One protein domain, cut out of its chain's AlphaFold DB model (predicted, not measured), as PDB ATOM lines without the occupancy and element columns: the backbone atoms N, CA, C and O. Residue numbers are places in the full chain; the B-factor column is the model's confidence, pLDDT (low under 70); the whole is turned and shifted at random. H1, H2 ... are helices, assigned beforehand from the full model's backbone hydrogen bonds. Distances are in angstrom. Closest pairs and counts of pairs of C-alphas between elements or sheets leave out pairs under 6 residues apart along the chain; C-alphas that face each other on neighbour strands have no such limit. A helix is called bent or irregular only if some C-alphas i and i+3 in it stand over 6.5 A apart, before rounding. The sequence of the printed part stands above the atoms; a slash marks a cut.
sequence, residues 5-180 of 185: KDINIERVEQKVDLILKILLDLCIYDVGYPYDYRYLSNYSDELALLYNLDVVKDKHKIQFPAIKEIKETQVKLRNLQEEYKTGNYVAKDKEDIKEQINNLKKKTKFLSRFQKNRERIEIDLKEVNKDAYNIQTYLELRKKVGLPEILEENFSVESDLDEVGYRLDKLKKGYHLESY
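This is residues 5 to 180 of the 185 residues of an uncharacterized protein of archaeon (UniProt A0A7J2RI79). Two helical hairpins share one long bent helix, H5: H4 folds back beside its arm H5a, and H6 beside its arm H5b. Residues 5 to 13 of H1 stick out near the far end of H5b. The 176 printed residues hold six named helices, H1 to H6, and no named strand: all helix, extended, radius of gyration of the C-alphas 25.7 A, spans 86 by 39 by 26 A.

H1, residues 5 to 26, 31.6 A, begins at C-alpha 5 (-46.898, 38.428, -41.620). H2 is residues 37 to 41, H3 44 to 50, H4 67 to 86, 29.2 A. H5, 91 to 144, one helix by its hydrogen bonds, is bent: C-alphas 116 and 119 are 7.7 A apart. Its arms are H5a, 91 to 116, 38.3 A, irregular with C-alphas 92 and 95 7.3 A apart, and H5b, 119 to 144, 37.0 A. H6, 157 to 174, 25.1 A, ends at C-alpha 174 (-9.491, -5.024, -34.185).

H5a and H5b stand at a steep tilt of 68 degrees, only just short of about perpendicular. The hairpin H4 and H5a touches, closest C-alphas Leu 77 and Leu 104, 5.9 A. The hairpin H5b and H6 touches at Val 128 and Val 164, closest C-alphas, 6.3 A. H3 touches residues 133 to 141 of H5b alone, closest C-alphas Ser 44 and Asn 134, 6.0 A. H1 and H2 are each close to H5b but not clearly touching. In H5a, 20 of 22 O i to N i+4 pairs are within hydrogen-bond range; in H1, H2, H3, H4, H5b and H6 every pair is.

The printed part has no cut. The links H3 to H4 and H5 to H6 are long. Among 32 residues with pLDDT under 70 are 149 to 161.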
ATOM      1  N   LYS A   5     -48.274  38.934 -41.522       79.56
ATOM      2  CA  LYS A   5     -46.898  38.428 -41.620       79.56
ATOM      3  C   LYS A   5     -46.755  37.016 -41.047       79.56
ATOM      4  O   LYS A   5     -46.203  36.167 -41.734       79.56
ATOM      5  N   ASP A   6     -47.317  36.754 -39.869       79.19
ATOM      6  CA  ASP A   6     -47.245  35.444 -39.203       79.19
ATOM      7  C   ASP A   6     -47.967  34.368 -40.027       79.19
ATOM      8  O   ASP A   6     -47.444  33.281 -40.236       79.19
ATOM      9  N   ILE A   7     -49.131  34.706 -40.596       81.81
ATOM     10  CA  ILE A   7     -49.891  33.805 -41.481       81.81
ATOM     11  C   ILE A   7     -49.090  33.467 -42.747       81.81
ATOM     12  O   ILE A   7     -49.113  32.334 -43.228       81.81
ATOM     13  N   ASN A   8     -48.377  34.446 -43.309       84.81
ATOM     14  CA  ASN A   8     -47.543  34.217 -44.484       84.81
ATOM     15  C   ASN A   8     -46.323  33.344 -44.169       84.81
ATOM     16  O   ASN A   8     -45.962  32.529 -45.016       84.81
ATOM     17  N   ILE A   9     -45.719  33.499 -42.985       85.25
ATOM     18  CA  ILE A   9     -44.603  32.665 -42.519       85.25
ATOM     19  C   ILE A   9     -45.066  31.214 -42.367       85.25
ATOM     20  O   ILE A   9     -44.515  30.349 -43.042       85.25
ATOM     21  N   GLU A  10     -46.152  30.968 -41.630       86.12
ATOM     22  CA  GLU A  10     -46.715  29.619 -41.440       86.12
ATOM     23  C   GLU A  10     -47.035  28.941 -42.781       86.12
ATOM     24  O   GLU A  10     -46.772  27.757 -42.988       86.12
ATOM     25  N   ARG A  11     -47.565  29.701 -43.748       87.94
ATOM     26  CA  ARG A  11     -47.856  29.179 -45.091       87.94
ATOM     27  C   ARG A  11     -46.592  28.811 -45.871       87.94
ATOM     28  O   ARG A  11     -46.639  27.920 -46.716       87.94
ATOM     29  N   VAL A  12     -45.496  29.545 -45.683       86.25
ATOM     30  CA  VAL A  12     -44.211  29.236 -46.323       86.25
ATOM     31  C   VAL A  12     -43.591  28.005 -45.674       86.25
ATOM     32  O   VAL A  12     -43.194  27.104 -46.407       86.25
ATOM     33  N   GLU A  13     -43.593  27.920 -44.345       85.12
ATOM     34  CA  GLU A  13     -43.109  26.759 -43.584       85.12
ATOM     35  C   GLU A  13     -43.811  25.471 -44.033       85.12
ATOM     36  O   GLU A  13     -43.149  24.534 -44.463       85.12
ATOM     37  N   GLN A  14     -45.145  25.475 -44.126       87.56
ATOM     38  CA  GLN A  14     -45.914  24.325 -44.625       87.56
ATOM     39  C   GLN A  14     -45.518  23.879 -46.042       87.56
ATOM     40  O   GLN A  14     -45.576  22.693 -46.369       87.56
ATOM     41  N   LYS A  15     -45.142  24.820 -46.916       88.06
ATOM     42  CA  LYS A  15     -44.681  24.489 -48.272       88.06
ATOM     43  C   LYS A  15     -43.279  23.897 -48.260       88.06
ATOM     44  O   LYS A  15     -43.018  22.993 -49.048       88.06
ATOM     45  N   VAL A  16     -42.398  24.406 -47.403       87.75
ATOM     46  CA  VAL A  16     -41.051  23.860 -47.214       87.75
ATOM     47  C   VAL A  16     -41.139  22.440 -46.659       87.75
ATOM     48  O   VAL A  16     -40.525  21.548 -47.236       87.75
ATOM     49  N   ASP A  17     -41.982  22.207 -45.652       87.69
ATOM     50  CA  ASP A  17     -42.230  20.877 -45.082       87.69
ATOM     51  C   ASP A  17     -42.747  19.898 -46.138       87.69
ATOM     52  O   ASP A  17     -42.288  18.760 -46.217       87.69
ATOM     53  N   LEU A  18     -43.675  20.339 -46.995       88.25
ATOM     54  CA  LEU A  18     -44.197  19.513 -48.083       88.25
ATOM     55  C   LEU A  18     -43.114  19.169 -49.114       88.25
ATOM     56  O   LEU A  18     -43.044  18.026 -49.561       88.25
ATOM     57  N   ILE A  19     -42.266  20.133 -49.488       85.44
ATOM     58  CA  ILE A  19     -41.141  19.891 -50.400       85.44
ATOM     59  C   ILE A  19     -40.156  18.909 -49.768       85.44
ATOM     60  O   ILE A  19     -39.756  17.954 -50.427       85.44
ATOM     61  N   LEU A  20     -39.801  19.103 -48.496       85.06
ATOM     62  CA  LEU A  20     -38.903  18.204 -47.780       85.06
ATOM     63  C   LEU A  20     -39.496  16.796 -47.684       85.06
ATOM     64  O   LEU A  20     -38.792  15.825 -47.933       85.06
ATOM     65  N   LYS A  21     -40.794  16.680 -47.397       86.81
ATOM     66  CA  LYS A  21     -41.512  15.405 -47.400       86.81
ATOM     67  C   LYS A  21     -41.399  14.702 -48.748       86.81
ATOM     68  O   LYS A  21     -41.033  13.537 -48.783       86.81
ATOM     69  N   ILE A  22     -41.659  15.410 -49.846       83.38
ATOM     70  CA  ILE A  22     -41.529  14.859 -51.201       83.38
ATOM     71  C   ILE A  22     -40.083  14.430 -51.471       83.38
ATOM     72  O   ILE A  22     -39.866  13.342 -51.987       83.38
ATOM     73  N   LEU A  23     -39.090  15.244 -51.100       79.94
ATOM     74  CA  LEU A  23     -37.678  14.902 -51.284       79.94
ATOM     75  C   LEU A  23     -37.275  13.665 -50.479       79.94
ATOM     76  O   LEU A  23     -36.582  12.812 -51.014       79.94
ATOM     77  N   LEU A  24     -37.714  13.542 -49.226       81.00
ATOM     78  CA  LEU A  24     -37.416  12.394 -48.366       81.00
ATOM     79  C   LEU A  24     -38.118  11.112 -48.828       81.00
ATOM     80  O   LEU A  24     -37.564  10.027 -48.666       81.00
ATOM     81  N   ASP A  25     -39.319  11.236 -49.390       78.12
ATOM     82  CA  ASP A  25     -40.081  10.120 -49.958       78.12
ATOM     83  C   ASP A  25     -39.488   9.656 -51.301       78.12
ATOM     84  O   ASP A  25     -39.384   8.461 -51.561       78.12
ATOM     85  N   LEU A  26     -39.007  10.602 -52.119       73.06
ATOM     86  CA  LEU A  26     -38.306  10.345 -53.384       73.06
ATOM     87  C   LEU A  26     -36.815  10.024 -53.219       73.06
ATOM     88  O   LEU A  26     -36.184   9.621 -54.195       73.06
ATOM     89  N   CYS A  27     -36.240  10.219 -52.028       65.69
ATOM     90  CA  CYS A  27     -34.877   9.819 -51.679       65.69
ATOM     91  C   CYS A  27     -34.780   8.292 -51.655       65.69
ATOM     92  O   CYS A  27     -34.687   7.662 -50.604       65.69
ATOM     93  N   ILE A  28     -34.786   7.694 -52.838       58.38
ATOM     94  CA  ILE A  28     -34.351   6.327 -53.050       58.38
ATOM     95  C   ILE A  28     -32.820   6.377 -52.948       58.38
ATOM     96  O   ILE A  28     -32.192   7.222 -53.584       58.38
ATOM     97  N   TYR A  29     -32.199   5.491 -52.165       54.12
ATOM     98  CA  TYR A  29     -30.728   5.354 -52.058       54.12
ATOM     99  C   TYR A  29     -30.038   4.977 -53.387       54.12
ATOM    100  O   TYR A  29     -28.840   4.690 -53.412       54.12
ATOM    101  N   ASP A  30     -30.789   4.948 -54.490       49.31
ATOM    102  CA  ASP A  30     -30.303   4.544 -55.791       49.31
ATOM    103  C   ASP A  30     -29.354   5.612 -56.339       49.31
ATOM    104  O   ASP A  30     -29.688   6.793 -56.495       49.31
ATOM    105  N   VAL A  31     -28.124   5.169 -56.571       52.81
ATOM    106  CA  VAL A  31     -26.963   5.982 -56.921       52.81
ATOM    107  C   VAL A  31     -27.206   6.611 -58.294       52.81
ATOM    108  O   VAL A  31     -26.892   6.026 -59.327       52.81
ATOM    109  N   GLY A  32     -27.806   7.802 -58.324       54.75
ATOM    110  CA  GLY A  32     -28.135   8.476 -59.582       54.75
ATOM    111  C   GLY A  32     -29.058   9.687 -59.478       54.75
ATOM    112  O   GLY A  32     -29.089  10.490 -60.411       54.75
ATOM    113  N   TYR A  33     -29.775   9.870 -58.365       63.41
ATOM    114  CA  TYR A  33     -30.589  11.071 -58.170       63.41
ATOM    115  C   TYR A  33     -29.750  12.258 -57.662       63.41
ATOM    116  O   TYR A  33     -28.946  12.089 -56.748       63.41
ATOM    117  N   PRO A  34     -29.961  13.486 -58.181       63.53
ATOM    118  CA  PRO A  34     -29.232  14.679 -57.731       63.53
ATOM    119  C   PRO A  34     -29.414  15.035 -56.246       63.53
ATOM    120  O   PRO A  34     -28.675  15.868 -55.729       63.53
ATOM    121  N   TYR A  35     -30.406  14.434 -55.585       67.38
ATOM    122  CA  TYR A  35     -30.838  14.748 -54.224       67.38
ATOM    123  C   TYR A  35     -30.962  13.485 -53.365       67.38
ATOM    124  O   TYR A  35     -31.919  13.360 -52.616       67.38
ATOM    125  N   ASP A  36     -30.049  12.526 -53.521       70.12
ATOM    126  CA  ASP A  36     -30.050  11.283 -52.743       70.12
ATOM    127  C   ASP A  36     -29.765  11.501 -51.238       70.12
ATOM    128  O   ASP A  36     -29.513  12.609 -50.752       70.12
ATOM    129  N   TYR A  37     -29.769  10.411 -50.469       73.62
ATOM    130  CA  TYR A  37     -29.450  10.438 -49.040       73.62
ATOM    131  C   TYR A  37     -28.091  11.088 -48.726       73.62
ATOM    132  O   TYR A  37     -27.955  11.812 -47.733       73.62
ATOM    133  N   ARG A  38     -27.074  10.874 -49.570       74.75
ATOM    134  CA  ARG A  38     -25.739  11.460 -49.370       74.75
ATOM    135  C   ARG A  38     -25.772  12.967 -49.562       74.75
ATOM    136  O   ARG A  38     -25.091  13.683 -48.832       74.75
ATOM    137  N   TYR A  39     -26.572  13.450 -50.510       77.38
ATOM    138  CA  TYR A  39     -26.800  14.874 -50.699       77.38
ATOM    139  C   TYR A  39     -27.408  15.511 -49.444       77.38
ATOM    140  O   TYR A  39     -26.857  16.491 -48.945       77.38
ATOM    141  N   LEU A  40     -28.478  14.930 -48.886       77.94
ATOM    142  CA  LEU A  40     -29.094  15.423 -47.644       77.94
ATOM    143  C   LEU A  40     -28.141  15.356 -46.445       77.94
ATOM    144  O   LEU A  40     -28.109  16.280 -45.637       77.94
ATOM    145  N   SER A  41     -27.311  14.314 -46.376       81.62
ATOM    146  CA  SER A  41     -26.320  14.125 -45.310       81.62
ATOM    147  C   SER A  41     -25.270  15.243 -45.233       81.62
ATOM    148  O   SER A  41     -24.631  15.421 -44.197       81.62
ATOM    149  N   ASN A  42     -25.069  16.014 -46.308       86.06
ATOM    150  CA  ASN A  42     -24.175  17.176 -46.284       86.06
ATOM    151  C   ASN A  42     -24.751  18.362 -45.503       86.06
ATOM    152  O   ASN A  42     -23.998  19.265 -45.158       86.06
ATOM    153  N   TYR A  43     -26.058  18.347 -45.235       88.75
ATOM    154  CA  TYR A  43     -26.790  19.409 -44.550       88.75
ATOM    155  C   TYR A  43     -27.337  18.954 -43.190       88.75
ATOM    156  O   TYR A  43     -28.229  19.596 -42.641       88.75
ATOM    157  N   SER A  44     -26.859  17.828 -42.647       89.69
ATOM    158  CA  SER A  44     -27.393  17.255 -41.403       89.69
ATOM    159  C   SER A  44     -27.349  18.236 -40.230       89.69
ATOM    160  O   SER A  44     -28.297  18.297 -39.455       89.69
ATOM    161  N   ASP A  45     -26.288  19.040 -40.121       91.69
ATOM    162  CA  ASP A  45     -26.132  20.026 -39.047       91.69
ATOM    163  C   ASP A  45     -27.188  21.137 -39.140       91.69
ATOM    164  O   ASP A  45     -27.843  21.482 -38.152       91.69
ATOM    165  N   GLU A  46     -27.371  21.688 -40.339       92.19
ATOM    166  CA  GLU A  46     -28.349  22.728 -40.628       92.19
ATOM    167  C   GLU A  46     -29.775  22.204 -40.465       92.19
ATOM    168  O   GLU A  46     -30.614  22.888 -39.883       92.19
ATOM    169  N   LEU A  47     -30.047  20.989 -40.941       89.94
ATOM    170  CA  LEU A  47     -31.358  20.355 -40.844       89.94
ATOM    171  C   LEU A  47     -31.707  20.003 -39.394       89.94
ATOM    172  O   LEU A  47     -32.832  20.258 -38.964       89.94
ATOM    173  N   ALA A  48     -30.746  19.490 -38.621       90.88
ATOM    174  CA  ALA A  48     -30.928  19.222 -37.200       90.88
ATOM    175  C   ALA A  48     -31.287  20.488 -36.421       90.88
ATOM    176  O   ALA A  48     -32.209  20.467 -35.603       90.88
ATOM    177  N   LEU A  49     -30.602  21.600 -36.707       90.50
ATOM    178  CA  LEU A  49     -30.886  22.890 -36.085       90.50
ATOM    179  C   LEU A  49     -32.240  23.456 -36.532       90.50
ATOM    180  O   LEU A  49     -33.033  23.879 -35.694       90.50
ATOM    181  N   LEU A  50     -32.508  23.451 -37.840       89.75
ATOM    182  CA  LEU A  50     -33.710  24.036 -38.434       89.75
ATOM    183  C   LEU A  50     -34.990  23.358 -37.933       89.75
ATOM    184  O   LEU A  50     -35.970  24.040 -37.649       89.75
ATOM    185  N   TYR A  51     -34.967  22.032 -37.783       89.06
ATOM    186  CA  TYR A  51     -36.123  21.242 -37.344       89.06
ATOM    187  C   TYR A  51     -36.100  20.884 -35.853       89.06
ATOM    188  O   TYR A  51     -36.999  20.179 -35.380       89.06
ATOM    189  N   ASN A  52     -35.103  21.380 -35.109       89.50
ATOM    190  CA  ASN A  52     -34.885  21.087 -33.693       89.50
ATOM    191  C   ASN A  52     -34.963  19.573 -33.408       89.50
ATOM    192  O   ASN A  52     -35.824  19.103 -32.656       89.50
ATOM    193  N   LEU A  53     -34.127  18.811 -34.115       89.88
ATOM    194  CA  LEU A  53     -34.099  17.352 -34.048       89.88
ATOM    195  C   LEU A  53     -33.327  16.867 -32.821       89.88
ATOM    196  O   LEU A  53     -32.304  17.444 -32.450       89.88
ATOM    197  N   ASP A  54     -33.778  15.757 -32.242       88.31
ATOM    198  CA  ASP A  54     -33.107  15.108 -31.115       88.31
ATOM    199  C   ASP A  54     -32.015  14.147 -31.615       88.31
ATOM    200  O   ASP A  54     -32.206  12.934 -31.715       88.31
ATOM    201  N   VAL A  55     -30.872  14.712 -32.015       86.88
ATOM    202  CA  VAL A  55     -29.743  13.974 -32.608       86.88
ATOM    203  C   VAL A  55     -28.422  14.255 -31.899       86.88
ATOM    204  O   VAL A  55     -28.134  15.381 -31.495       86.88
ATOM    205  N   VAL A  56     -27.574  13.227 -31.772       84.56
ATOM    206  CA  VAL A  56     -26.311  13.306 -31.017       84.56
ATOM    207  C   VAL A  56     -25.117  13.084 -31.943       84.56
ATOM    208  O   VAL A  56     -24.941  11.990 -32.472       84.56
ATOM    209  N   LYS A  57     -24.257  14.103 -32.104       79.62
ATOM    210  CA  LYS A  57     -23.057  14.020 -32.966       79.62
ATOM    211  C   LYS A  57     -22.029  12.996 -32.488       79.62
ATOM    212  O   LYS A  57     -21.488  12.248 -33.288       79.62
ATOM    213  N   ASP A  58     -21.780  12.937 -31.182       76.75
ATOM    214  CA  ASP A  58     -20.804  12.024 -30.574       76.75
ATOM    215  C   ASP A  58     -21.512  10.940 -29.763       76.75
ATOM    216  O   ASP A  58     -21.371  10.851 -28.536       76.75
ATOM    217  N   LYS A  59     -22.321  10.134 -30.457       73.62
ATOM    218  CA  LYS A  59     -23.075   9.035 -29.846       73.62
ATOM    219  C   LYS A  59     -22.146   7.991 -29.228       73.62
ATOM    220  O   LYS A  59     -22.416   7.492 -28.136       73.62
ATOM    221  N   HIS A  60     -21.036   7.683 -29.896       72.75
ATOM    222  CA  HIS A  60     -20.063   6.707 -29.428       72.75
ATOM    223  C   HIS A  60     -18.806   7.409 -28.922       72.75
ATOM    224  O   HIS A  60     -18.173   8.200 -29.623       72.75
ATOM    225  N   LYS A  61     -18.423   7.093 -27.684       69.31
ATOM    226  CA  LYS A  61     -17.193   7.583 -27.061       69.31
ATOM    227  C   LYS A  61     -16.336   6.398 -26.655       69.31
ATOM    228  O   LYS A  61     -16.811   5.482 -25.992       69.31
ATOM    229  N   ILE A  62     -15.069   6.437 -27.045       69.75
ATOM    230  CA  ILE A  62     -14.045   5.520 -26.550       69.75
ATOM    231  C   ILE A  62     -13.196   6.310 -25.561       69.75
ATOM    232  O   ILE A  62     -12.690   7.384 -25.894       69.75
ATOM    233  N   GLN A  63     -13.048   5.797 -24.341       70.00
ATOM    234  CA  GLN A  63     -12.104   6.369 -23.390       70.00
ATOM    235  C   GLN A  63     -10.691   5.907 -23.740       70.00
ATOM    236  O   GLN A  63     -10.415   4.712 -23.832       70.00
ATOM    237  N   PHE A  64      -9.795   6.867 -23.956       69.62
ATOM    238  CA  PHE A  64      -8.387   6.578 -24.193       69.62
ATOM    239  C   PHE A  64      -7.665   6.471 -22.844       69.62
ATOM    240  O   PHE A  64      -7.793   7.394 -22.034       69.62
ATOM    241  N   PRO A  65      -6.846   5.426 -22.618       69.19
ATOM    242  CA  PRO A  65      -5.988   5.347 -21.447       69.19
ATOM    243  C   PRO A  65      -5.119   6.596 -21.344       69.19
ATOM    244  O   PRO A  65      -4.511   7.044 -22.328       69.19
ATOM    245  N   ALA A  66      -5.026   7.155 -20.142       72.88
ATOM    246  CA  ALA A  66      -4.158   8.295 -19.906       72.88
ATOM    247  C   ALA A  66      -2.691   7.890 -20.131       72.88
ATOM    248  O   ALA A  66      -2.250   6.819 -19.719       72.88
ATOM    249  N   ILE A  67      -1.879   8.788 -20.701       72.94
ATOM    250  CA  ILE A  67      -0.427   8.560 -20.871       72.94
ATOM    251  C   ILE A  67       0.239   8.210 -19.526       72.94
ATOM    252  O   ILE A  67       1.201   7.439 -19.475       72.94
ATOM    253  N   LYS A  68      -0.290   8.758 -18.426       78.94
ATOM    254  CA  LYS A  68       0.152   8.462 -17.062       78.94
ATOM    255  C   LYS A  68      -0.063   6.988 -16.689       78.94
ATOM    256  O   LYS A  68       0.862   6.370 -16.172       78.94
ATOM    257  N   GLU A  69      -1.208   6.409 -17.051       78.19
ATOM    258  CA  GLU A  69      -1.549   5.003 -16.789       78.19
ATOM    259  C   GLU A  69      -0.560   4.042 -17.475       78.19
ATOM    260  O   GLU A  69      -0.134   3.039 -16.897       78.19
ATOM    261  N   ILE A  70      -0.109   4.384 -18.690       78.06
ATOM    262  CA  ILE A  70       0.899   3.610 -19.432       78.06
ATOM    263  C   ILE A  70       2.230   3.590 -18.674       78.06
ATOM    264  O   ILE A  70       2.821   2.524 -18.482       78.06
ATOM    265  N   LYS A  71       2.693   4.761 -18.221       82.00
ATOM    266  CA  LYS A  71       3.949   4.886 -17.468       82.00
ATOM    267  C   LYS A  71       3.874   4.149 -16.132       82.00
ATOM    268  O   LYS A  71       4.793   3.408 -15.799       82.00
ATOM    269  N   GLU A  72       2.777   4.300 -15.397       86.94
ATOM    270  CA  GLU A  72       2.566   3.616 -14.118       86.94
ATOM    271  C   GLU A  72       2.546   2.092 -14.283       86.94
ATOM    272  O   GLU A  72       3.191   1.380 -13.514       86.94
ATOM    273  N   THR A  73       1.888   1.582 -15.327       86.12
ATOM    274  CA  THR A  73       1.858   0.143 -15.639       86.12
ATOM    275  C   THR A  73       3.257  -0.392 -15.960       86.12
ATOM    276  O   THR A  73       3.634  -1.463 -15.483       86.12
ATOM    277  N   GLN A  74       4.061   0.361 -16.720       86.56
ATOM    278  CA  GLN A  74       5.449  -0.006 -17.029       86.56
ATOM    279  C   GLN A  74       6.341  -0.028 -15.782       86.56
ATOM    280  O   GLN A  74       7.147  -0.947 -15.628       86.56
ATOM    281  N   VAL A  75       6.182   0.950 -14.885       89.44
ATOM    282  CA  VAL A  75       6.919   1.007 -13.614       89.44
ATOM    283  C   VAL A  75       6.528  -0.162 -12.710       89.44
ATOM    284  O   VAL A  75       7.408  -0.889 -12.257       89.44
ATOM    285  N   LYS A  76       5.225  -0.417 -12.519       89.81
ATOM    286  CA  LYS A  76       4.727  -1.571 -11.748       89.81
ATOM    287  C   LYS A  76       5.278  -2.892 -12.287       89.81
ATOM    288  O   LYS A  76       5.733  -3.730 -11.515       89.81
ATOM    289  N   LEU A  77       5.294  -3.059 -13.612       91.25
ATOM    290  CA  LEU A  77       5.846  -4.252 -14.251       91.25
ATOM    291  C   LEU A  77       7.348  -4.417 -13.982       91.25
ATOM    292  O   LEU A  77       7.793  -5.540 -13.753       91.25
ATOM    293  N   ARG A  78       8.129  -3.330 -14.030       90.62
ATOM    294  CA  ARG A  78       9.569  -3.373 -13.732       90.62
ATOM    295  C   ARG A  78       9.809  -3.778 -12.277       90.62
ATOM    296  O   ARG A  78      10.574  -4.710 -12.055       90.62
ATOM    297  N   ASN A  79       9.111  -3.150 -11.332       89.00
ATOM    298  CA  ASN A  79       9.269  -3.426  -9.901       89.00
ATOM    299  C   ASN A  79       8.948  -4.893  -9.575       89.00
ATOM    300  O   ASN A  79       9.775  -5.586  -8.993       89.00
ATOM    301  N   LEU A  80       7.811  -5.411 -10.056       88.62
ATOM    302  CA  LEU A  80       7.433  -6.815  -9.840       88.62
ATOM    303  C   LEU A  80       8.415  -7.803 -10.487       88.62
ATOM    304  O   LEU A  80       8.690  -8.866  -9.939       88.62
ATOM    305  N   GLN A  81       8.979  -7.473 -11.655       89.44
ATOM    306  CA  GLN A  81      10.018  -8.305 -12.267       89.44
ATOM    307  C   GLN A  81      11.314  -8.322 -11.452       89.44
ATOM    308  O   GLN A  81      11.992  -9.349 -11.426       89.44
ATOM    309  N   GLU A  82      11.677  -7.205 -10.824       89.00
ATOM    310  CA  GLU A  82      12.839  -7.115  -9.939       89.00
ATOM    311  C   GLU A  82      12.609  -7.881  -8.634       89.00
ATOM    312  O   GLU A  82      13.462  -8.685  -8.261       89.00
ATOM    313  N   GLU A  83      11.444  -7.742  -8.000       85.62
ATOM    314  CA  GLU A  83      11.039  -8.542  -6.832       85.62
ATOM    315  C   GLU A  83      11.081 -10.044  -7.142       85.62
ATOM    316  O   GLU A  83      11.692 -10.827  -6.409       85.62
ATOM    317  N   TYR A  84      10.532 -10.450  -8.291       86.56
ATOM    318  CA  TYR A  84      10.530 -11.850  -8.711       86.56
ATOM    319  C   TYR A  84      11.945 -12.400  -8.967       86.56
ATOM    320  O   TYR A  84      12.233 -13.557  -8.650       86.56
ATOM    321  N   LYS A  85      12.842 -11.587  -9.544       87.56
ATOM    322  CA  LYS A  85      14.243 -11.969  -9.804       87.56
ATOM    323  C   LYS A  85      15.081 -12.043  -8.532       87.56
ATOM    324  O   LYS A  85      15.930 -12.920  -8.429       87.56
ATOM    325  N   THR A  86      14.872 -11.112  -7.605       87.56
ATOM    326  CA  THR A  86      15.642 -11.015  -6.357       87.56
ATOM    327  C   THR A  86      15.181 -12.014  -5.300       87.56
ATOM    328  O   THR A  86      15.895 -12.226  -4.325       87.56
ATOM    329  N   GLY A  87      14.028 -12.665  -5.494       81.25
ATOM    330  CA  GLY A  87      13.467 -13.582  -4.500       81.25
ATOM    331  C   GLY A  87      12.839 -12.851  -3.315       81.25
ATOM    332  O   GLY A  87      12.640 -13.459  -2.268       81.25
ATOM    333  N   ASN A  88      12.547 -11.554  -3.461       78.19
ATOM    334  CA  ASN A  88      12.004 -10.709  -2.401       78.19
ATOM    335  C   ASN A  88      10.485 -10.911  -2.245       78.19
ATOM    336  O   ASN A  88       9.702  -9.983  -2.422       78.19
ATOM    337  N   TYR A  89      10.065 -12.153  -2.000       77.31
ATOM    338  CA  TYR A  89       8.671 -12.555  -1.814       77.31
ATOM    339  C   TYR A  89       8.580 -13.855  -1.012       77.31
ATOM    340  O   TYR A  89       9.497 -14.680  -1.014       77.31
ATOM    341  N   VAL A  90       7.454 -14.066  -0.328       79.75
ATOM    342  CA  VAL A  90       7.202 -15.321   0.390       79.75
ATOM    343  C   VAL A  90       6.932 -16.424  -0.635       79.75
ATOM    344  O   VAL A  90       6.248 -16.193  -1.627       79.75
ATOM    345  N   ALA A  91       7.423 -17.646  -0.405       69.06
ATOM    346  CA  ALA A  91       7.272 -18.758  -1.354       69.06
ATOM    347  C   ALA A  91       5.815 -19.027  -1.791       69.06
ATOM    348  O   ALA A  91       5.596 -19.464  -2.919       69.06
ATOM    349  N   LYS A  92       4.836 -18.722  -0.924       72.25
ATOM    350  CA  LYS A  92       3.399 -18.837  -1.214       72.25
ATOM    351  C   LYS A  92       2.905 -17.826  -2.267       72.25
ATOM    352  O   LYS A  92       1.991 -18.146  -3.006       72.25
ATOM    353  N   ASP A  93       3.545 -16.659  -2.372       80.56
ATOM    354  CA  ASP A  93       3.137 -15.551  -3.252       80.56
ATOM    355  C   ASP A  93       3.801 -15.649  -4.643       80.56
ATOM    356  O   ASP A  93       3.596 -14.813  -5.523       80.56
ATOM    357  N   LYS A  94       4.640 -16.671  -4.865       81.44
ATOM    358  CA  LYS A  94       5.429 -16.833  -6.094       81.44
ATOM    359  C   LYS A  94       4.558 -16.971  -7.341       81.44
ATOM    360  O   LYS A  94       4.904 -16.424  -8.391       81.44
ATOM    361  N   GLU A  95       3.488 -17.756  -7.250       84.75
ATOM    362  CA  GLU A  95       2.574 -17.964  -8.375       84.75
ATOM    363  C   GLU A  95       1.750 -16.705  -8.649       84.75
ATOM    364  O   GLU A  95       1.689 -16.277  -9.801       84.75
ATOM    365  N   ASP A  96       1.273 -16.036  -7.599       86.38
ATOM    366  CA  ASP A  96       0.520 -14.782  -7.691       86.38
ATOM    367  C   ASP A  96       1.345 -13.666  -8.345       86.38
ATOM    368  O   ASP A  96       0.898 -13.016  -9.290       86.38
ATOM    369  N   ILE A  97       2.600 -13.474  -7.920       85.75
ATOM    370  CA  ILE A  97       3.511 -12.486  -8.523       85.75
ATOM    371  C   ILE A  97       3.768 -12.822  -9.996       85.75
ATOM    372  O   ILE A  97       3.789 -11.937 -10.858       85.75
ATOM    373  N   LYS A  98       3.940 -14.106 -10.326       86.44
ATOM    374  CA  LYS A  98       4.139 -14.555 -11.709       86.44
ATOM    375  C   LYS A  98       2.902 -14.286 -12.571       86.44
ATOM    376  O   LYS A  98       3.046 -13.869 -13.726       86.44
ATOM    377  N   GLU A  99       1.705 -14.487 -12.030       88.38
ATOM    378  CA  GLU A  99       0.446 -14.163 -12.695       88.38
ATOM    379  C   GLU A  99       0.299 -12.651 -12.908       88.38
ATOM    380  O   GLU A  99       0.058 -12.210 -14.036       88.38
ATOM    381  N   GLN A 100       0.560 -11.841 -11.881       87.31
ATOM    382  CA  GLN A 100       0.535 -10.379 -11.971       87.31
ATOM    383  C   GLN A 100       1.517  -9.845 -13.019       87.31
ATOM    384  O   GLN A 100       1.153  -8.990 -13.828       87.31
ATOM    385  N   ILE A 101       2.739 -10.385 -13.088       89.12
ATOM    386  CA  ILE A 101       3.715 -10.038 -14.132       89.12
ATOM    387  C   ILE A 101       3.165 -10.370 -15.522       89.12
ATOM    388  O   ILE A 101       3.311  -9.570 -16.450       89.12
ATOM    389  N   ASN A 102       2.546 -11.538 -15.697       88.19
ATOM    390  CA  ASN A 102       1.959 -11.925 -16.979       88.19
ATOM    391  C   ASN A 102       0.793 -11.008 -17.371       88.19
ATOM    392  O   ASN A 102       0.725 -10.578 -18.526       88.19
ATOM    393  N   ASN A 103      -0.065 -10.650 -16.419       86.75
ATOM    394  CA  ASN A 103      -1.180  -9.730 -16.632       86.75
ATOM    395  C   ASN A 103      -0.679  -8.322 -16.990       86.75
ATOM    396  O   ASN A 103      -1.104  -7.754 -17.996       86.75
ATOM    397  N   LEU A 104       0.317  -7.799 -16.274       86.62
ATOM    398  CA  LEU A 104       0.930  -6.502 -16.573       86.62
ATOM    399  C   LEU A 104       1.684  -6.493 -17.911       86.62
ATOM    400  O   LEU A 104       1.648  -5.486 -18.620       86.62
ATOM    401  N   LYS A 105       2.322  -7.602 -18.317       86.75
ATOM    402  CA  LYS A 105       2.916  -7.739 -19.662       86.75
ATOM    403  C   LYS A 105       1.850  -7.662 -20.751       86.75
ATOM    404  O   LYS A 105       2.048  -6.951 -21.737       86.75
ATOM    405  N   LYS A 106       0.730  -8.374 -20.575       83.81
ATOM    406  CA  LYS A 106      -0.413  -8.318 -21.498       83.81
ATOM    407  C   LYS A 106      -0.969  -6.891 -21.576       83.81
ATOM    408  O   LYS A 106      -1.043  -6.355 -22.682       83.81
ATOM    409  N   LYS A 107      -1.224  -6.243 -20.430       82.81
ATOM    410  CA  LYS A 107      -1.712  -4.852 -20.348       82.81
ATOM    411  C   LYS A 107      -0.743  -3.863 -21.004       82.81
ATOM    412  O   LYS A 107      -1.151  -3.075 -21.847       82.81
ATOM    413  N   THR A 108       0.558  -3.955 -20.729       83.69
ATOM    414  CA  THR A 108       1.576  -3.075 -21.343       83.69
ATOM    415  C   THR A 108       1.642  -3.244 -22.865       83.69
ATOM    416  O   THR A 108       1.733  -2.260 -23.602       83.69
ATOM    417  N   LYS A 109       1.572  -4.488 -23.359       82.69
ATOM    418  CA  LYS A 109       1.565  -4.782 -24.800       82.69
ATOM    419  C   LYS A 109       0.314  -4.222 -25.478       82.69
ATOM    420  O   LYS A 109       0.428  -3.672 -26.573       82.69
ATOM    421  N   PHE A 110      -0.844  -4.346 -24.832       82.62
ATOM    422  CA  PHE A 110      -2.096  -3.743 -25.282       82.62
ATOM    423  C   PHE A 110      -1.980  -2.213 -25.346       82.62
ATOM    424  O   PHE A 110      -2.104  -1.651 -26.430       82.62
ATOM    425  N   LEU A 111      -1.617  -1.559 -24.239       81.31
ATOM    426  CA  LEU A 111      -1.488  -0.100 -24.149       81.31
ATOM    427  C   LEU A 111      -0.508   0.475 -25.183       81.31
ATOM    428  O   LEU A 111      -0.782   1.506 -25.790       81.31
ATOM    429  N   SER A 112       0.612  -0.205 -25.445       78.56
ATOM    430  CA  SER A 112       1.574   0.228 -26.467       78.56
ATOM    431  C   SER A 112       1.011   0.142 -27.890       78.56
ATOM    432  O   SER A 112       1.230   1.049 -28.692       78.56
ATOM    433  N   ARG A 113       0.278  -0.930 -28.219       77.56
ATOM    434  CA  ARG A 113      -0.416  -1.050 -29.515       77.56
ATOM    435  C   ARG A 113      -1.508   0.004 -29.647       77.56
ATOM    436  O   ARG A 113      -1.612   0.641 -30.688       77.56
ATOM    437  N   PHE A 114      -2.262   0.208 -28.576       77.88
ATOM    438  CA  PHE A 114      -3.323   1.194 -28.508       77.88
ATOM    439  C   PHE A 114      -2.793   2.612 -28.740       77.88
ATOM    440  O   PHE A 114      -3.312   3.335 -29.581       77.88
ATOM    441  N   GLN A 115      -1.684   2.978 -28.094       79.31
ATOM    442  CA  GLN A 115      -1.035   4.274 -28.286       79.31
ATOM    443  C   GLN A 115      -0.549   4.485 -29.727       79.31
ATOM    444  O   GLN A 115      -0.715   5.574 -30.266       79.31
ATOM    445  N   LYS A 116       0.022   3.452 -30.365       80.56
ATOM    446  CA  LYS A 116       0.462   3.523 -31.770       80.56
ATOM    447  C   LYS A 116      -0.695   3.733 -32.742       80.56
ATOM    448  O   LYS A 116      -0.517   4.387 -33.759       80.56
ATOM    449  N   ASN A 117      -1.860   3.177 -32.420       81.44
ATOM    450  CA  ASN A 117      -3.037   3.222 -33.277       81.44
ATOM    451  C   ASN A 117      -4.026   4.327 -32.890       81.44
ATOM    452  O   ASN A 117      -5.062   4.448 -33.534       81.44
ATOM    453  N   ARG A 118      -3.731   5.119 -31.853       82.81
ATOM    454  CA  ARG A 118      -4.661   6.082 -31.259       82.81
ATOM    455  C   ARG A 118      -5.269   7.026 -32.288       82.81
ATOM    456  O   ARG A 118      -6.483   7.128 -32.365       82.81
ATOM    457  N   GLU A 119      -4.426   7.677 -33.079       83.44
ATOM    458  CA  GLU A 119      -4.871   8.630 -34.099       83.44
ATOM    459  C   GLU A 119      -5.794   7.961 -35.124       83.44
ATOM    460  O   GLU A 119      -6.834   8.505 -35.481       83.44
ATOM    461  N   ARG A 120      -5.470   6.729 -35.534       84.25
ATOM    462  CA  ARG A 120      -6.302   5.965 -36.463       84.25
ATOM    463  C   ARG A 120      -7.654   5.596 -35.851       84.25
ATOM    464  O   ARG A 120      -8.669   5.764 -36.511       84.25
ATOM    465  N   ILE A 121      -7.669   5.165 -34.590       83.00
ATOM    466  CA  ILE A 121      -8.900   4.869 -33.841       83.00
ATOM    467  C   ILE A 121      -9.770   6.124 -33.721       83.00
ATOM    468  O   ILE A 121     -10.981   6.043 -33.892       83.00
ATOM    469  N   GLU A 122      -9.166   7.281 -33.441       84.38
ATOM    470  CA  GLU A 122      -9.877   8.561 -33.368       84.38
ATOM    471  C   GLU A 122     -10.486   8.952 -34.722       84.38
ATOM    472  O   GLU A 122     -11.619   9.429 -34.757       84.38
ATOM    473  N   ILE A 123      -9.771   8.735 -35.832       87.88
ATOM    474  CA  ILE A 123     -10.288   8.965 -37.189       87.88
ATOM    475  C   ILE A 123     -11.458   8.023 -37.485       87.88
ATOM    476  O   ILE A 123     -12.545   8.494 -37.813       87.88
ATOM    477  N   ASP A 124     -11.264   6.716 -37.309       84.88
ATOM    478  CA  ASP A 124     -12.289   5.725 -37.634       84.88
ATOM    479  C   ASP A 124     -13.546   5.917 -36.752       84.88
ATOM    480  O   ASP A 124     -14.671   5.781 -37.231       84.88
ATOM    481  N   LEU A 125     -13.388   6.306 -35.477       85.06
ATOM    482  CA  LEU A 125     -14.515   6.619 -34.589       85.06
ATOM    483  C   LEU A 125     -15.275   7.875 -35.035       85.06
ATOM    484  O   LEU A 125     -16.502   7.893 -34.963       85.06
ATOM    485  N   LYS A 126     -14.575   8.917 -35.503       86.94
ATOM    486  CA  LYS A 126     -15.215  10.127 -36.044       86.94
ATOM    487  C   LYS A 126     -16.053   9.816 -37.279       86.94
ATOM    488  O   LYS A 126     -17.146  10.356 -37.404       86.94
ATOM    489  N   GLU A 127     -15.558   8.957 -38.167       86.69
ATOM    490  CA  GLU A 127     -16.311   8.519 -39.349       86.69
ATOM    491  C   GLU A 127     -17.590   7.788 -38.940       86.69
ATOM    492  O   GLU A 127     -18.677   8.146 -39.379       86.69
ATOM    493  N   VAL A 128     -17.480   6.834 -38.016       85.31
ATOM    494  CA  VAL A 128     -18.631   6.073 -37.520       85.31
ATOM    495  C   VAL A 128     -19.647   6.961 -36.793       85.31
ATOM    496  O   VAL A 128     -20.849   6.807 -36.998       85.31
ATOM    497  N   ASN A 129     -19.191   7.912 -35.973       84.69
ATOM    498  CA  ASN A 129     -20.071   8.887 -35.323       84.69
ATOM    499  C   ASN A 129     -20.784   9.781 -36.342       84.69
ATOM    500  O   ASN A 129     -21.976  10.038 -36.191       84.69
ATOM    501  N   LYS A 130     -20.083  10.222 -37.394       88.62
ATOM    502  CA  LYS A 130     -20.681  11.013 -38.474       88.62
ATOM    503  C   LYS A 130     -21.763  10.224 -39.211       88.62
ATOM    504  O   LYS A 130     -22.836  10.766 -39.457       88.62
ATOM    505  N   ASP A 131     -21.503   8.957 -39.517       85.19
ATOM    506  CA  ASP A 131     -22.475   8.091 -40.188       85.19
ATOM    507  C   ASP A 131     -23.709   7.870 -39.304       85.19
ATOM    508  O   ASP A 131     -24.834   8.101 -39.746       85.19
ATOM    509  N   ALA A 132     -23.507   7.543 -38.023       84.56
ATOM    510  CA  ALA A 132     -24.590   7.402 -37.050       84.56
ATOM    511  C   ALA A 132     -25.431   8.684 -36.918       84.56
ATOM    512  O   ALA A 132     -26.660   8.622 -36.870       84.56
ATOM    513  N   TYR A 133     -24.774   9.845 -36.880       88.75
ATOM    514  CA  TYR A 133     -25.426  11.147 -36.797       88.75
ATOM    515  C   TYR A 133     -26.285  11.451 -38.028       88.75
ATOM    516  O   TYR A 133     -27.428  11.888 -37.885       88.75
ATOM    517  N   ASN A 134     -25.764  11.194 -39.230       86.94
ATOM    518  CA  ASN A 134     -26.491  11.411 -40.481       86.94
ATOM    519  C   ASN A 134     -27.730  10.515 -40.571       86.94
ATOM    520  O   ASN A 134     -28.816  11.004 -40.879       86.94
ATOM    521  N   ILE A 135     -27.587   9.233 -40.216       84.06
ATOM    522  CA  ILE A 135     -28.701   8.279 -40.211       84.06
ATOM    523  C   ILE A 135     -29.783   8.732 -39.223       84.06
ATOM    524  O   ILE A 135     -30.962   8.792 -39.571       84.06
ATOM    525  N   GLN A 136     -29.395   9.110 -38.000       86.19
ATOM    526  CA  GLN A 136     -30.345   9.573 -36.986       86.19
ATOM    527  C   GLN A 136     -31.044  10.873 -37.410       86.19
ATOM    528  O   GLN A 136     -32.251  11.011 -37.227       86.19
ATOM    529  N   THR A 137     -30.306  11.800 -38.023       88.56
ATOM    530  CA  THR A 137     -30.853  13.043 -38.587       88.56
ATOM    531  C   THR A 137     -31.897  12.752 -39.651       88.56
ATOM    532  O   THR A 137     -32.991  13.304 -39.601       88.56
ATOM    533  N   TYR A 138     -31.604  11.838 -40.573       85.94
ATOM    534  CA  TYR A 138     -32.551  11.429 -41.603       85.94
ATOM    535  C   TYR A 138     -33.832  10.819 -41.012       85.94
ATOM    536  O   TYR A 138     -34.933  11.221 -41.391       85.94
ATOM    537  N   LEU A 139     -33.709   9.904 -40.046       84.94
ATOM    538  CA  LEU A 139     -34.855   9.278 -39.379       84.94
ATOM    539  C   LEU A 139     -35.733  10.293 -38.635       84.94
ATOM    540  O   LEU A 139     -36.953  10.316 -38.820       84.94
ATOM    541  N   GLU A 140     -35.122  11.173 -37.842       87.88
ATOM    542  CA  GLU A 140     -35.850  12.205 -37.100       87.88
ATOM    543  C   GLU A 140     -36.514  13.224 -38.042       87.88
ATOM    544  O   GLU A 140     -37.650  13.638 -37.798       87.88
ATOM    545  N   LEU A 141     -35.879  13.577 -39.170       89.12
ATOM    546  CA  LEU A 141     -36.503  14.415 -40.203       89.12
ATOM    547  C   LEU A 141     -37.743  13.753 -40.803       89.12
ATOM    548  O   LEU A 141     -38.782  14.405 -40.901       89.12
ATOM    549  N   ARG A 142     -37.666  12.466 -41.173       87.12
ATOM    550  CA  ARG A 142     -38.818  11.716 -41.708       87.12
ATOM    551  C   ARG A 142     -39.988  11.743 -40.736       87.12
ATOM    552  O   ARG A 142     -41.103  12.096 -41.122       87.12
ATOM    553  N   LYS A 143     -39.718  11.463 -39.463       88.00
ATOM    554  CA  LYS A 143     -40.712  11.522 -38.392       88.00
ATOM    555  C   LYS A 143     -41.324  12.915 -38.251       88.00
ATOM    556  O   LYS A 143     -42.546  13.032 -38.160       88.00
ATOM    557  N   LYS A 144     -40.511  13.978 -38.291       88.75
ATOM    558  CA  LYS A 144     -40.988  15.372 -38.225       88.75
ATOM    559  C   LYS A 144     -41.946  15.733 -39.353       88.75
ATOM    560  O   LYS A 144     -42.942  16.399 -39.089       88.75
ATOM    561  N   VAL A 145     -41.695  15.264 -40.574       88.19
ATOM    562  CA  VAL A 145     -42.573  15.522 -41.731       88.19
ATOM    563  C   VAL A 145     -43.710  14.492 -41.882       88.19
ATOM    564  O   VAL A 145     -44.465  14.502 -42.865       88.19
ATOM    565  N   GLY A 146     -43.867  13.589 -40.909       86.62
ATOM    566  CA  GLY A 146     -44.917  12.569 -40.892       86.62
ATOM    567  C   GLY A 146     -44.752  11.512 -41.984       86.62
ATOM    568  O   GLY A 146     -45.733  11.161 -42.646       86.62
ATOM    569  N   LEU A 147     -43.517  11.073 -42.226       84.50
ATOM    570  CA  LEU A 147     -43.173   9.885 -43.007       84.50
ATOM    571  C   LEU A 147     -42.802   8.728 -42.064       84.50
ATOM    572  O   LEU A 147     -42.312   8.978 -40.961       84.50
ATOM    573  N   PRO A 148     -43.013   7.466 -42.480       77.50
ATOM    574  CA  PRO A 148     -42.592   6.312 -41.695       77.50
ATOM    575  C   PRO A 148     -41.063   6.247 -41.587       77.50
ATOM    576  O   PRO A 148     -40.352   6.619 -42.525       77.50
ATOM    577  N   GLU A 149     -40.570   5.749 -40.450       65.56
ATOM    578  CA  GLU A 149     -39.134   5.554 -40.182       65.56
ATOM    579  C   GLU A 149     -38.514   4.481 -41.101       65.56
ATOM    580  O   GLU A 149     -37.339   4.572 -41.447       65.56
ATOM    581  N   ILE A 150     -39.321   3.519 -41.565       60.22
ATOM    582  CA  ILE A 150     -38.922   2.413 -42.444       60.22
ATOM    583  C   ILE A 150     -39.593   2.598 -43.817       60.22
ATOM    584  O   ILE A 150     -40.795   2.855 -43.893       60.22
ATOM    585  N   LEU A 151     -38.821   2.483 -44.901       61.47
ATOM    586  CA  LEU A 151     -39.337   2.352 -46.271       61.47
ATOM    587  C   LEU A 151     -39.582   0.852 -46.539       61.47
ATOM    588  O   LEU A 151     -38.720   0.039 -46.225       61.47
ATOM    589  N   GLU A 152     -40.744   0.463 -47.072       51.88
ATOM    590  CA  GLU A 152     -41.074  -0.958 -47.281       51.88
ATOM    591  C   GLU A 152     -40.124  -1.675 -48.276       51.88
ATOM    592  O   GLU A 152     -39.703  -1.121 -49.293       51.88
ATOM    593  N   GLU A 153     -39.814  -2.933 -47.926       46.00
ATOM    594  CA  GLU A 153     -39.181  -4.072 -48.632       46.00
ATOM    595  C   GLU A 153     -37.845  -3.918 -49.391       46.00
ATOM    596  O   GLU A 153     -37.132  -4.912 -49.509       46.00
ATOM    597  N   ASN A 154     -37.419  -2.729 -49.823       45.97
ATOM    598  CA  ASN A 154     -36.109  -2.535 -50.487       45.97
ATOM    599  C   ASN A 154     -35.105  -1.734 -49.651       45.97
ATOM    600  O   ASN A 154     -34.039  -1.351 -50.135       45.97
ATOM    601  N   PHE A 155     -35.462  -1.444 -48.405       53.12
ATOM    602  CA  PHE A 155     -34.755  -0.492 -47.576       53.12
ATOM    603  C   PHE A 155     -34.775  -0.955 -46.136       53.12
ATOM    604  O   PHE A 155     -35.811  -1.332 -45.595       53.12
ATOM    605  N   SER A 156     -33.634  -0.878 -45.482       54.34
ATOM    606  CA  SER A 156     -33.583  -1.073 -44.053       54.34
ATOM    607  C   SER A 156     -32.581  -0.073 -43.514       54.34
ATOM    608  O   SER A 156     -31.378  -0.276 -43.602       54.34
ATOM    609  N   VAL A 157     -33.081   1.037 -42.964       53.84
ATOM    610  CA  VAL A 157     -32.251   1.912 -42.119       53.84
ATOM    611  C   VAL A 157     -31.692   1.116 -40.935       53.84
ATOM    612  O   VAL A 157     -30.621   1.432 -40.427       53.84
ATOM    613  N   GLU A 158     -32.379   0.039 -40.537       53.50
ATOM    614  CA  GLU A 158     -31.850  -0.941 -39.592       53.50
ATOM    615  C   GLU A 158     -30.573  -1.599 -40.139       53.50
ATOM    616  O   GLU A 158     -29.616  -1.684 -39.394       53.50
ATOM    617  N   SER A 159     -30.472  -1.923 -41.436       61.06
ATOM    618  CA  SER A 159     -29.241  -2.438 -42.062       61.06
ATOM    619  C   SER A 159     -28.079  -1.439 -42.023       61.06
ATOM    620  O   SER A 159     -26.938  -1.850 -41.827       61.06
ATOM    621  N   ASP A 160     -28.334  -0.139 -42.193       66.38
ATOM    622  CA  ASP A 160     -27.284   0.890 -42.107       66.38
ATOM    623  C   ASP A 160     -26.849   1.125 -40.647       66.38
ATOM    624  O   ASP A 160     -25.661   1.289 -40.353       66.38
ATOM    625  N   LEU A 161     -27.797   1.098 -39.703       66.44
ATOM    626  CA  LEU A 161     -27.501   1.126 -38.267       66.44
ATOM    627  C   LEU A 161     -26.775  -0.147 -37.811       66.44
ATOM    628  O   LEU A 161     -25.862  -0.061 -36.986       66.44
ATOM    629  N   ASP A 162     -27.125  -1.300 -38.373       73.44
ATOM    630  CA  ASP A 162     -26.456  -2.580 -38.165       73.44
ATOM    631  C   ASP A 162     -25.047  -2.551 -38.757       73.44
ATOM    632  O   ASP A 162     -24.116  -3.059 -38.134       73.44
ATOM    633  N   GLU A 163     -24.834  -1.903 -39.908       78.06
ATOM    634  CA  GLU A 163     -23.500  -1.700 -40.477       78.06
ATOM    635  C   GLU A 163     -22.645  -0.787 -39.587       78.06
ATOM    636  O   GLU A 163     -21.481  -1.099 -39.314       78.06
ATOM    637  N   VAL A 164     -23.209   0.313 -39.076       77.56
ATOM    638  CA  VAL A 164     -22.556   1.175 -38.077       77.56
ATOM    639  C   VAL A 164     -22.206   0.366 -36.826       77.56
ATOM    640  O   VAL A 164     -21.065   0.424 -36.355       77.56
ATOM    641  N   GLY A 165     -23.140  -0.440 -36.318       75.88
ATOM    642  CA  GLY A 165     -22.929  -1.352 -35.191       75.88
ATOM    643  C   GLY A 165     -21.818  -2.369 -35.459       75.88
ATOM    644  O   GLY A 165     -20.900  -2.529 -34.656       75.88
ATOM    645  N   TYR A 166     -21.826  -2.990 -36.634       79.94
ATOM    646  CA  TYR A 166     -20.813  -3.940 -37.074       79.94
ATOM    647  C   TYR A 166     -19.431  -3.289 -37.203       79.94
ATOM    648  O   TYR A 166     -18.424  -3.860 -36.773       79.94
ATOM    649  N   ARG A 167     -19.354  -2.073 -37.755       76.94
ATOM    650  CA  ARG A 167     -18.109  -1.297 -37.844       76.94
ATOM    651  C   ARG A 167     -17.587  -0.940 -36.456       76.94
ATOM    652  O   ARG A 167     -16.388  -1.098 -36.226       76.94
ATOM    653  N   LEU A 168     -18.453  -0.551 -35.517       77.62
ATOM    654  CA  LEU A 168     -18.078  -0.335 -34.114       77.62
ATOM    655  C   LEU A 168     -17.507  -1.599 -33.478       77.62
ATOM    656  O   LEU A 168     -16.451  -1.545 -32.848       77.62
ATOM    657  N   ASP A 169     -18.161  -2.740 -33.664       78.38
ATOM    658  CA  ASP A 169     -17.701  -4.014 -33.119       78.38
ATOM    659  C   ASP A 169     -16.377  -4.454 -33.740       78.38
ATOM    660  O   ASP A 169     -15.475  -4.925 -33.044       78.38
ATOM    661  N   LYS A 170     -16.201  -4.246 -35.044       80.81
ATOM    662  CA  LYS A 170     -14.942  -4.525 -35.734       80.81
ATOM    663  C   LYS A 170     -13.816  -3.619 -35.243       80.81
ATOM    664  O   LYS A 170     -12.704  -4.109 -35.058       80.81
ATOM    665  N   LEU A 171     -14.086  -2.336 -34.993       78.56
ATOM    666  CA  LEU A 171     -13.125  -1.425 -34.365       78.56
ATOM    667  C   LEU A 171     -12.776  -1.909 -32.958       78.56
ATOM    668  O   LEU A 171     -11.597  -2.026 -32.618       78.56
ATOM    669  N   LYS A 172     -13.783  -2.276 -32.158       74.50
ATOM    670  CA  LYS A 172     -13.566  -2.772 -30.800       74.50
ATOM    671  C   LYS A 172     -12.696  -4.029 -30.782       74.50
ATOM    672  O   LYS A 172     -11.715  -4.084 -30.040       74.50
ATOM    673  N   LYS A 173     -12.985  -4.999 -31.649       78.12
ATOM    674  CA  LYS A 173     -12.228  -6.255 -31.786       78.12
ATOM    675  C   LYS A 173     -10.837  -6.038 -32.368       78.12
ATOM    676  O   LYS A 173      -9.853  -6.520 -31.810       78.12
ATOM    677  N   GLY A 174     -10.740  -5.284 -33.464       73.75
ATOM    678  CA  GLY A 174      -9.491  -5.024 -34.185       73.75
ATOM    679  C   GLY A 174      -8.458  -4.278 -33.343       73.75
ATOM    680  O   GLY A 174      -7.260  -4.549 -33.447       73.75
ATOM    681  N   TYR A 175      -8.920  -3.399 -32.452       71.38
ATOM    682  CA  TYR A 175      -8.065  -2.672 -31.515       71.38
ATOM    683  C   TYR A 175      -8.020  -3.280 -30.110       71.38
ATOM    684  O   TYR A 175      -7.353  -2.721 -29.243       71.38
ATOM    685  N   HIS A 176      -8.659  -4.438 -29.892       68.50
ATOM    686  CA  HIS A 176      -8.779  -5.125 -28.599       68.50
ATOM    687  C   HIS A 176      -9.401  -4.270 -27.475       68.50
ATOM    688  O   HIS A 176      -9.158  -4.510 -26.291       68.50
ATOM    689  N   LEU A 177     -10.211  -3.276 -27.832       65.50
ATOM    690  CA  LEU A 177     -10.894  -2.365 -26.912       65.50
ATOM    691  C   LEU A 177     -11.908  -3.062 -26.001       65.50
ATOM    692  O   LEU A 177     -12.204  -2.542 -24.938       65.50
ATOM    693  N   GLU A 178     -12.398  -4.246 -26.378       65.75
ATOM    694  CA  GLU A 178     -13.298  -5.061 -25.543       65.75
ATOM    695  C   GLU A 178     -12.671  -5.453 -24.195       65.75
ATOM    696  O   GLU A 178     -13.377  -5.741 -23.238       65.75
ATOM    697  N   SER A 179     -11.337  -5.466 -24.121       54.03
ATOM    698  CA  SER A 179     -10.590  -5.795 -22.903       54.03
ATOM    699  C   SER A 179     -10.292  -4.589 -22.006       54.03
ATOM    700  O   SER A 179      -9.668  -4.755 -20.958       54.03
ATOM    701  N   TYR A 180     -10.700  -3.387 -22.420       51.50
ATOM    702  CA  TYR A 180     -10.521  -2.155 -21.661       51.50
ATOM    703  C   TYR A 180     -11.872  -1.687 -21.124       51.50
ATOM    704  O   TYR A 180     -12.662  -1.084 -21.846       51.50
TER     705      TYR A 180